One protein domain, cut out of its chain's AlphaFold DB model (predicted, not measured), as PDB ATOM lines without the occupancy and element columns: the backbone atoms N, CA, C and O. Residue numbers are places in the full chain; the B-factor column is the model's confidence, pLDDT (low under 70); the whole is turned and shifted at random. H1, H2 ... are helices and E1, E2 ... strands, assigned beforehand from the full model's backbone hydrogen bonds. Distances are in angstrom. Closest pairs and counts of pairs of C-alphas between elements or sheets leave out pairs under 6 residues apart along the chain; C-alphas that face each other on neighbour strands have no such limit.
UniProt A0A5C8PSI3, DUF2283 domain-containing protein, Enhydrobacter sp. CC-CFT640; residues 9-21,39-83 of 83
ATOM      1  N   TYR A   9      92.261 128.490 147.640       96.62
ATOM      2  CA  TYR A   9      92.847 127.742 146.532       96.62
ATOM      3  C   TYR A   9      91.733 127.380 145.555       96.62
ATOM      4  O   TYR A   9      90.690 126.881 145.985       96.62
ATOM      5  N   TYR A  10      91.962 127.653 144.274       96.50
ATOM      6  CA  TYR A  10      91.051 127.427 143.159       96.50
ATOM      7  C   TYR A  10      91.630 126.300 142.291       96.50
ATOM      8  O   TYR A  10      92.492 126.558 141.448       96.50
ATOM      9  N   PRO A  11      91.219 125.035 142.504       97.06
ATOM     10  CA  PRO A  11      91.792 123.893 141.795       97.06
ATOM     11  C   PRO A  11      91.573 123.938 140.281       97.06
ATOM     12  O   PRO A  11      92.327 123.318 139.540       97.06
ATOM     13  N   GLU A  12      90.534 124.635 139.822       97.81
ATOM     14  CA  GLU A  12      90.166 124.734 138.409       97.81
ATOM     15  C   GLU A  12      91.210 125.490 137.584       97.81
ATOM     16  O   GLU A  12      91.340 125.240 136.386       97.81
ATOM     17  N   THR A  13      91.943 126.400 138.225       96.69
ATOM     18  CA  THR A  13      92.982 127.233 137.608       96.69
ATOM     19  C   THR A  13      94.356 127.031 138.245       96.69
ATOM     20  O   THR A  13      95.304 127.688 137.833       96.69
ATOM     21  N   ASP A  14      94.470 126.136 139.235       98.12
ATOM     22  CA  ASP A  14      95.657 125.999 140.092       98.12
ATOM     23  C   ASP A  14      96.114 127.363 140.641       98.12
ATOM     24  O   ASP A  14      97.289 127.710 140.613       98.12
ATOM     25  N   THR A  15      95.166 128.180 141.108       97.94
ATOM     26  CA  THR A  15      95.459 129.526 141.621       97.94
ATOM     27  C   THR A  15      95.304 129.557 143.132       97.94
ATOM     28  O   THR A  15      94.302 129.080 143.671       97.94
ATOM     29  N   MET A  16      96.255 130.160 143.841       97.94
ATOM     30  CA  MET A  16      96.139 130.435 145.273       97.94
ATOM     31  C   MET A  16      96.065 131.939 145.525       97.94
ATOM     32  O   MET A  16      96.938 132.686 145.104       97.94
ATOM     33  N   ALA A  17      95.044 132.374 146.259       96.44
ATOM     34  CA  ALA A  17      94.906 133.743 146.734       96.44
ATOM     35  C   ALA A  17      95.141 133.798 148.249       96.44
ATOM     36  O   ALA A  17      94.454 133.116 149.016       96.44
ATOM     37  N   ILE A  18      96.093 134.623 148.683       95.94
ATOM     38  CA  ILE A  18      96.438 134.837 150.093       95.94
ATOM     39  C   ILE A  18      96.263 136.317 150.417       95.94
ATOM     40  O   ILE A  18      97.020 137.167 149.952       95.94
ATOM     41  N   GLU A  19      95.281 136.637 151.254       94.31
ATOM     42  CA  GLU A  19      95.147 137.971 151.836       94.31
ATOM     43  C   GLU A  19      96.225 138.161 152.907       94.31
ATOM     44  O   GLU A  19      96.204 137.507 153.948       94.31
ATOM     45  N   VAL A  20      97.180 139.064 152.672       93.12
ATOM     46  CA  VAL A  20      98.288 139.327 153.611       93.12
ATOM     47  C   VAL A  20      97.935 140.381 154.662       93.12
ATOM     48  O   VAL A  20      98.660 140.561 155.641       93.12
ATOM     49  N   ARG A  21      96.810 141.081 154.487       90.44
ATOM     50  CA  ARG A  21      96.214 142.002 155.466       90.44
ATOM     51  C   ARG A  21      94.722 142.218 155.177       90.44
ATOM     52  O   ARG A  21      94.286 141.935 154.066       90.44
ATOM     53  N   ALA A  39     104.339 140.693 139.435       95.31
ATOM     54  CA  ALA A  39     105.487 140.743 140.332       95.31
ATOM     55  C   ALA A  39     106.489 139.610 140.070       95.31
ATOM     56  O   ALA A  39     107.388 139.377 140.885       95.31
ATOM     57  N   GLY A  40     106.361 138.921 138.936       94.44
ATOM     58  CA  GLY A  40     107.193 137.792 138.553       94.44
ATOM     59  C   GLY A  40     106.382 136.689 137.888       94.44
ATOM     60  O   GLY A  40     105.157 136.729 137.837       94.44
ATOM     61  N   GLU A  41     107.093 135.671 137.404       97.00
ATOM     62  CA  GLU A  41     106.467 134.478 136.834       97.00
ATOM     63  C   GLU A  41     105.453 133.890 137.820       97.00
ATOM     64  O   GLU A  41     105.793 133.602 138.976       97.00
ATOM     65  N   ASP A  42     104.211 133.787 137.340       97.50
ATOM     66  CA  ASP A  42     103.065 133.233 138.053       97.50
ATOM     67  C   ASP A  42     102.747 133.927 139.398       97.50
ATOM     68  O   ASP A  42     102.167 133.331 140.309       97.50
ATOM     69  N   LEU A  43     103.107 135.212 139.539       97.94
ATOM     70  CA  LEU A  43     102.847 136.002 140.741       97.94
ATOM     71  C   LEU A  43     102.241 137.370 140.419       97.94
ATOM     72  O   LEU A  43     102.876 138.236 139.818       97.94
ATOM     73  N   VAL A  44     101.047 137.615 140.958       97.00
ATOM     74  CA  VAL A  44     100.341 138.894 140.871       97.00
ATOM     75  C   VAL A  44     100.100 139.454 142.273       97.00
ATOM     76  O   VAL A  44      99.562 138.785 143.159       97.00
ATOM     77  N   ILE A  45     100.480 140.713 142.495       95.69
ATOM     78  CA  ILE A  45     100.266 141.412 143.768       95.69
ATOM     79  C   ILE A  45      99.160 142.445 143.607       95.69
ATOM     80  O   ILE A  45      99.286 143.413 142.861       95.69
ATOM     81  N   HIS A  46      98.083 142.268 144.364       93.12
ATOM     82  CA  HIS A  46      96.973 143.208 144.431       93.12
ATOM     83  C   HIS A  46      97.208 144.206 145.558       93.12
ATOM     84  O   HIS A  46      97.415 143.830 146.720       93.12
ATOM     85  N   TYR A  47      97.157 145.490 145.224       89.88
ATOM     86  CA  TYR A  47      97.380 146.579 146.167       89.88
ATOM     87  C   TYR A  47      96.054 147.153 146.659       89.88
ATOM     88  O   TYR A  47      95.077 147.246 145.924       89.88
ATOM     89  N   GLY A  48      96.019 147.565 147.922       88.12
ATOM     90  CA  GLY A  48      94.920 148.380 148.425       88.12
ATOM     91  C   GLY A  48      94.970 149.806 147.850       88.12
ATOM     92  O   GLY A  48      95.988 150.227 147.301       88.12
ATOM     93  N   PRO A  49      93.910 150.607 148.041       85.94
ATOM     94  CA  PRO A  49      93.867 152.011 147.610       85.94
ATOM     95  C   PRO A  49      94.898 152.918 148.306       85.94
ATOM     96  O   PRO A  49      95.131 154.040 147.870       85.94
ATOM     97  N   ASP A  50      95.520 152.441 149.384       85.81
ATOM     98  CA  ASP A  50      96.655 153.070 150.068       85.81
ATOM     99  C   ASP A  50      98.019 152.701 149.443       85.81
ATOM    100  O   ASP A  50      99.063 153.042 149.998       85.81
ATOM    101  N   GLY A  51      98.026 151.974 148.321       87.25
ATOM    102  CA  GLY A  51      99.233 151.535 147.620       87.25
ATOM    103  C   GLY A  51     100.014 150.433 148.339       87.25
ATOM    104  O   GLY A  51     101.160 150.172 147.987       87.25
ATOM    105  N   THR A  52      99.441 149.788 149.359       89.94
ATOM    106  CA  THR A  52     100.111 148.709 150.103       89.94
ATOM    107  C   THR A  52      99.571 147.337 149.677       89.94
ATOM    108  O   THR A  52      98.346 147.200 149.566       89.94
ATOM    109  N   PRO A  53     100.424 146.301 149.505       91.62
ATOM    110  CA  PRO A  53      99.978 144.953 149.156       91.62
ATOM    111  C   PRO A  53      98.869 144.462 150.084       91.62
ATOM    112  O   PRO A  53      98.969 144.584 151.309       91.62
ATOM    113  N   TRP A  54      97.796 143.948 149.498       91.62
ATOM    114  CA  TRP A  54      96.631 143.419 150.199       91.62
ATOM    115  C   TRP A  54      96.471 141.917 149.959       91.62
ATOM    116  O   TRP A  54      96.289 141.172 150.924       91.62
ATOM    117  N   LEU A  55      96.610 141.472 148.711       94.06
ATOM    118  CA  LEU A  55      96.416 140.082 148.318       94.06
ATOM    119  C   LEU A  55      97.524 139.641 147.362       94.06
ATOM    120  O   LEU A  55      97.921 140.386 146.470       94.06
ATOM    121  N   TRP A  56      98.030 138.435 147.586       96.69
ATOM    122  CA  TRP A  56      98.947 137.745 146.687       96.69
ATOM    123  C   TRP A  56      98.142 136.707 145.917       96.69
ATOM    124  O   TRP A  56      97.461 135.886 146.530       96.69
ATOM    125  N   GLU A  57      98.205 136.766 144.597       97.00
ATOM    126  CA  GLU A  57      97.629 135.790 143.683       97.00
ATOM    127  C   GLU A  57      98.778 135.026 143.030       97.00
ATOM    128  O   GLU A  57      99.663 135.615 142.416       97.00
ATOM    129  N   ILE A  58      98.794 133.717 143.246       98.31
ATOM    130  CA  ILE A  58      99.838 132.808 142.784       98.31
ATOM    131  C   ILE A  58      99.187 131.907 141.743       98.31
ATOM    132  O   ILE A  58      98.332 131.086 142.091       98.31
ATOM    133  N   GLU A  59      99.549 132.095 140.481       97.88
ATOM    134  CA  GLU A  59      99.151 131.215 139.384       97.88
ATOM    135  C   GLU A  59      99.987 129.926 139.447       97.88
ATOM    136  O   GLU A  59     101.055 129.901 140.060       97.88
ATOM    137  N   HIS A  60      99.474 128.817 138.908       98.25
ATOM    138  CA  HIS A  60     100.143 127.508 138.967       98.25
ATOM    139  C   HIS A  60     100.700 127.161 140.367       98.25
ATOM    140  O   HIS A  60     101.820 126.671 140.513       98.25
ATOM    141  N   ALA A  61      99.940 127.456 141.426       98.19
ATOM    142  CA  ALA A  61     100.419 127.487 142.806       98.19
ATOM    143  C   ALA A  61     101.040 126.162 143.267       98.19
ATOM    144  O   ALA A  61     101.961 126.159 144.088       98.19
ATOM    145  N   SER A  62     100.579 125.031 142.722       98.06
ATOM    146  CA  SER A  62     101.173 123.717 142.978       98.06
ATOM    147  C   SER A  62     102.657 123.611 142.581       98.06
ATOM    148  O   SER A  62     103.378 122.777 143.136       98.06
ATOM    149  N   MET A  63     103.122 124.474 141.674       98.25
ATOM    150  CA  MET A  63     104.493 124.548 141.170       98.25
ATOM    151  C   MET A  63     105.354 125.601 141.881       98.25
ATOM    152  O   MET A  63     106.573 125.550 141.739       98.25
ATOM    153  N   HIS A  64     104.748 126.486 142.685       98.12
ATOM    154  CA  HIS A  64     105.410 127.645 143.300       98.12
ATOM    155  C   HIS A  64     105.344 127.662 144.840       98.12
ATOM    156  O   HIS A  64     104.820 128.608 145.448       98.12
ATOM    157  N   PRO A  65     105.885 126.640 145.536       97.94
ATOM    158  CA  PRO A  65     105.933 126.634 146.998       97.94
ATOM    159  C   PRO A  65     106.718 127.822 147.585       97.94
ATOM    160  O   PRO A  65     106.453 128.224 148.718       97.94
ATOM    161  N   GLU A  66     107.660 128.402 146.839       98.38
ATOM    162  CA  GLU A  66     108.409 129.601 147.218       98.38
ATOM    163  C   GLU A  66     107.525 130.848 147.325       98.38
ATOM    164  O   GLU A  66     107.656 131.595 148.300       98.38
ATOM    165  N   HIS A  67     106.582 131.039 146.397       98.38
ATOM    166  CA  HIS A  67     105.634 132.156 146.440       98.38
ATOM    167  C   HIS A  67     104.669 131.996 147.614       98.38
ATOM    168  O   HIS A  67     104.419 132.951 148.352       98.38
ATOM    169  N   ILE A  68     104.199 130.766 147.857       98.06
ATOM    170  CA  ILE A  68     103.338 130.444 149.003       98.06
ATOM    171  C   ILE A  68     104.071 130.742 150.316       98.06
ATOM    172  O   ILE A  68     103.523 131.405 151.199       98.06
ATOM    173  N   ALA A  69     105.319 130.283 150.455       98.19
ATOM    174  CA  ALA A  69     106.121 130.532 151.649       98.19
ATOM    175  C   ALA A  69     106.331 132.036 151.892       98.19
ATOM    176  O   ALA A  69     106.127 132.507 153.013       98.19
ATOM    177  N   ALA A  70     106.661 132.799 150.846       97.69
ATOM    178  CA  ALA A  70     106.859 134.243 150.941       97.69
ATOM    179  C   ALA A  70     105.581 134.984 151.372       97.69
ATOM    180  O   ALA A  70     105.632 135.842 152.259       97.69
ATOM    181  N   ALA A  71     104.428 134.622 150.804       96.81
ATOM    182  CA  ALA A  71     103.138 135.202 151.170       96.81
ATOM    183  C   ALA A  71     102.759 134.897 152.632       96.81
ATOM    184  O   ALA A  71     102.294 135.783 153.355       96.81
ATOM    185  N   LEU A  72     102.996 133.665 153.101       96.50
ATOM    186  CA  LEU A  72     102.742 133.274 154.493       96.50
ATOM    187  C   LEU A  72     103.664 134.001 155.480       96.50
ATOM    188  O   LEU A  72     103.211 134.426 156.549       96.50
ATOM    189  N   ASP A  73     104.936 134.186 155.126       96.62
ATOM    190  CA  ASP A  73     105.869 134.984 155.920       96.62
ATOM    191  C   ASP A  73     105.422 136.453 155.987       96.62
ATOM    192  O   ASP A  73     105.455 137.059 157.064       96.62
ATOM    193  N   ASP A  74     104.937 137.029 154.882       95.19
ATOM    194  CA  ASP A  74     104.412 138.398 154.871       95.19
ATOM    195  C   ASP A  74     103.161 138.547 155.749       95.19
ATOM    196  O   ASP A  74     103.119 139.421 156.624       95.19
ATOM    197  N   LEU A  75     102.190 137.639 155.600       93.62
ATOM    198  CA  LEU A  75     100.992 137.573 156.442       93.62
ATOM    199  C   LEU A  75     101.359 137.494 157.931       93.62
ATOM    200  O   LEU A  75     100.790 138.207 158.766       93.62
ATOM    201  N   ARG A  76     102.345 136.660 158.283       93.12
ATOM    202  CA  ARG A  76     102.801 136.504 159.668       93.12
ATOM    203  C   ARG A  76     103.443 137.779 160.208       93.12
ATOM    204  O   ARG A  76     103.131 138.179 161.331       93.12
ATOM    205  N   ARG A  77     104.324 138.425 159.436       92.56
ATOM    206  CA  ARG A  77     104.978 139.683 159.846       92.56
ATOM    207  C   ARG A  77     103.959 140.789 160.099       92.56
ATOM    208  O   ARG A  77     104.059 141.475 161.112       92.56
ATOM    209  N   ARG A  78     102.964 140.935 159.221       89.12
ATOM    210  CA  ARG A  78     101.907 141.952 159.350       89.12
ATOM    211  C   ARG A  78     100.997 141.680 160.539       89.12
ATOM    212  O   ARG A  78     100.697 142.593 161.301       89.12
ATOM    213  N   SER A  79     100.633 140.417 160.750       84.12
ATOM    214  CA  SER A  79      99.843 140.005 161.914       84.12
ATOM    215  C   SER A  79     100.564 140.307 163.232       84.12
ATOM    216  O   SER A  79      99.931 140.737 164.190       84.12
ATOM    217  N   ALA A  80     101.891 140.143 163.277       84.31
ATOM    218  CA  ALA A  80     102.700 140.485 164.448       84.31
ATOM    219  C   ALA A  80     102.834 142.000 164.692       84.31
ATOM    220  O   ALA A  80     103.065 142.405 165.823       84.31
ATOM    221  N   GLN A  81     102.713 142.831 163.653       79.75
ATOM    222  CA  GLN A  81     102.750 144.297 163.767       79.75
ATOM    223  C   GLN A  81     101.406 144.902 164.193       79.75
ATOM    224  O   GLN A  81     101.373 146.032 164.670       79.75
ATOM    225  N   ALA A  82     100.306 144.175 163.984       68.88
ATOM    226  CA  ALA A  82      98.954 144.609 164.334       68.88
ATOM    227  C   ALA A  82      98.521 144.215 165.764       68.88
ATOM    228  O   ALA A  82      97.432 144.607 166.183       68.88
ATOM    229  N   ALA A  83      99.340 143.433 166.479       56.97
ATOM    230  CA  ALA A  83      99.119 142.972 167.854       56.97
ATOM    231  C   ALA A  83      99.839 143.863 168.877       56.97
ATOM    232  O   ALA A  83      99.254 144.081 169.963       56.97
TER     233      ALA A  83
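What this domain is: This is residues 9 to 21 and 39 to 83 of the 83 residues of the protein "DUF2283 domain-containing protein" of Enhydrobacter sp. CC-CFT640 (UniProt A0A5C8PSI3). A small antiparallel sheet of three strands is covered on one face by a single long helix, H1, which runs along the strands; no named element covers the other face. E3 is the middle strand, E2 and E3 make a hairpin, and E1 is on the other side of E3. The printed part has 58 residues, with three named strands and one named helix in the order E1, E2, E3, H1 along the chain, and its class is mixed, helices and strands. The whole is compact, with a radius of gyration of the C-alphas of 11.6 A, and elongated, spanning 34 by 22 by 19 A.

How they stand to each other: Start at residues 9 to 10, which pair antiparallel with residues 15 to 16 of E1, the edge strand of residues 15 to 19. Beside E1 look for E3, residues 53 to 58, its antiparallel neighbour at 162 degrees, where N 18 and O 56 are 2.8 A apart and N 58 and O 16 are 2.8 A apart, within hydrogen-bond range. On the other side of E3 is the edge strand E2, residues 43 to 47, antiparallel to it at 158 degrees, with N 44 and O 57 at 2.8 A. E2 and E3 form a hairpin, while E1 and E2 are apart. Then find H1, residues 65 to 81, on the sheet at a height of 9.9 A; with the sheet it makes two layers, a helix on one face of a sheet. H1 lies over E3, and only just over E1, on which 3 of its C-alphas fall; on the local plane it runs along the strands, at 19 degrees to E3. The closest C-alphas of E3 and H1 are those of Trp 56 and Ala 71, 6.6 A apart. In H1 every O i to N i+4 pair is within hydrogen-bond range.

Where its parts are: Find C-alpha 15 at (95.459, 129.526, 141.621); from there E1 runs 13.3 A to C-alpha 19. E2 runs 13.1 A from Leu 43 to Tyr 47, and E3 13.7 A from Pro 53 to Ile 58. H1 begins at C-alpha 65, at (105.933, 126.634, 146.998), and runs 24.6 A to C-alpha 81 at (102.750, 144.297, 163.767).

The domain as a whole: The two C-alphas farthest apart are those of Glu 12 and Ala 83, at 35.8 A. Residues 22 to 38 are not printed, and C-alphas 21 and 39 are 17.8 A apart across the cut, which lies in the link from E1 to E2. Of the links printed whole, E2 to E3 is tight and E3 to H1 is short. The mean pLDDT of the printed part is 93.4; look for values under 70 at residues 82 to 83, where the chain ends.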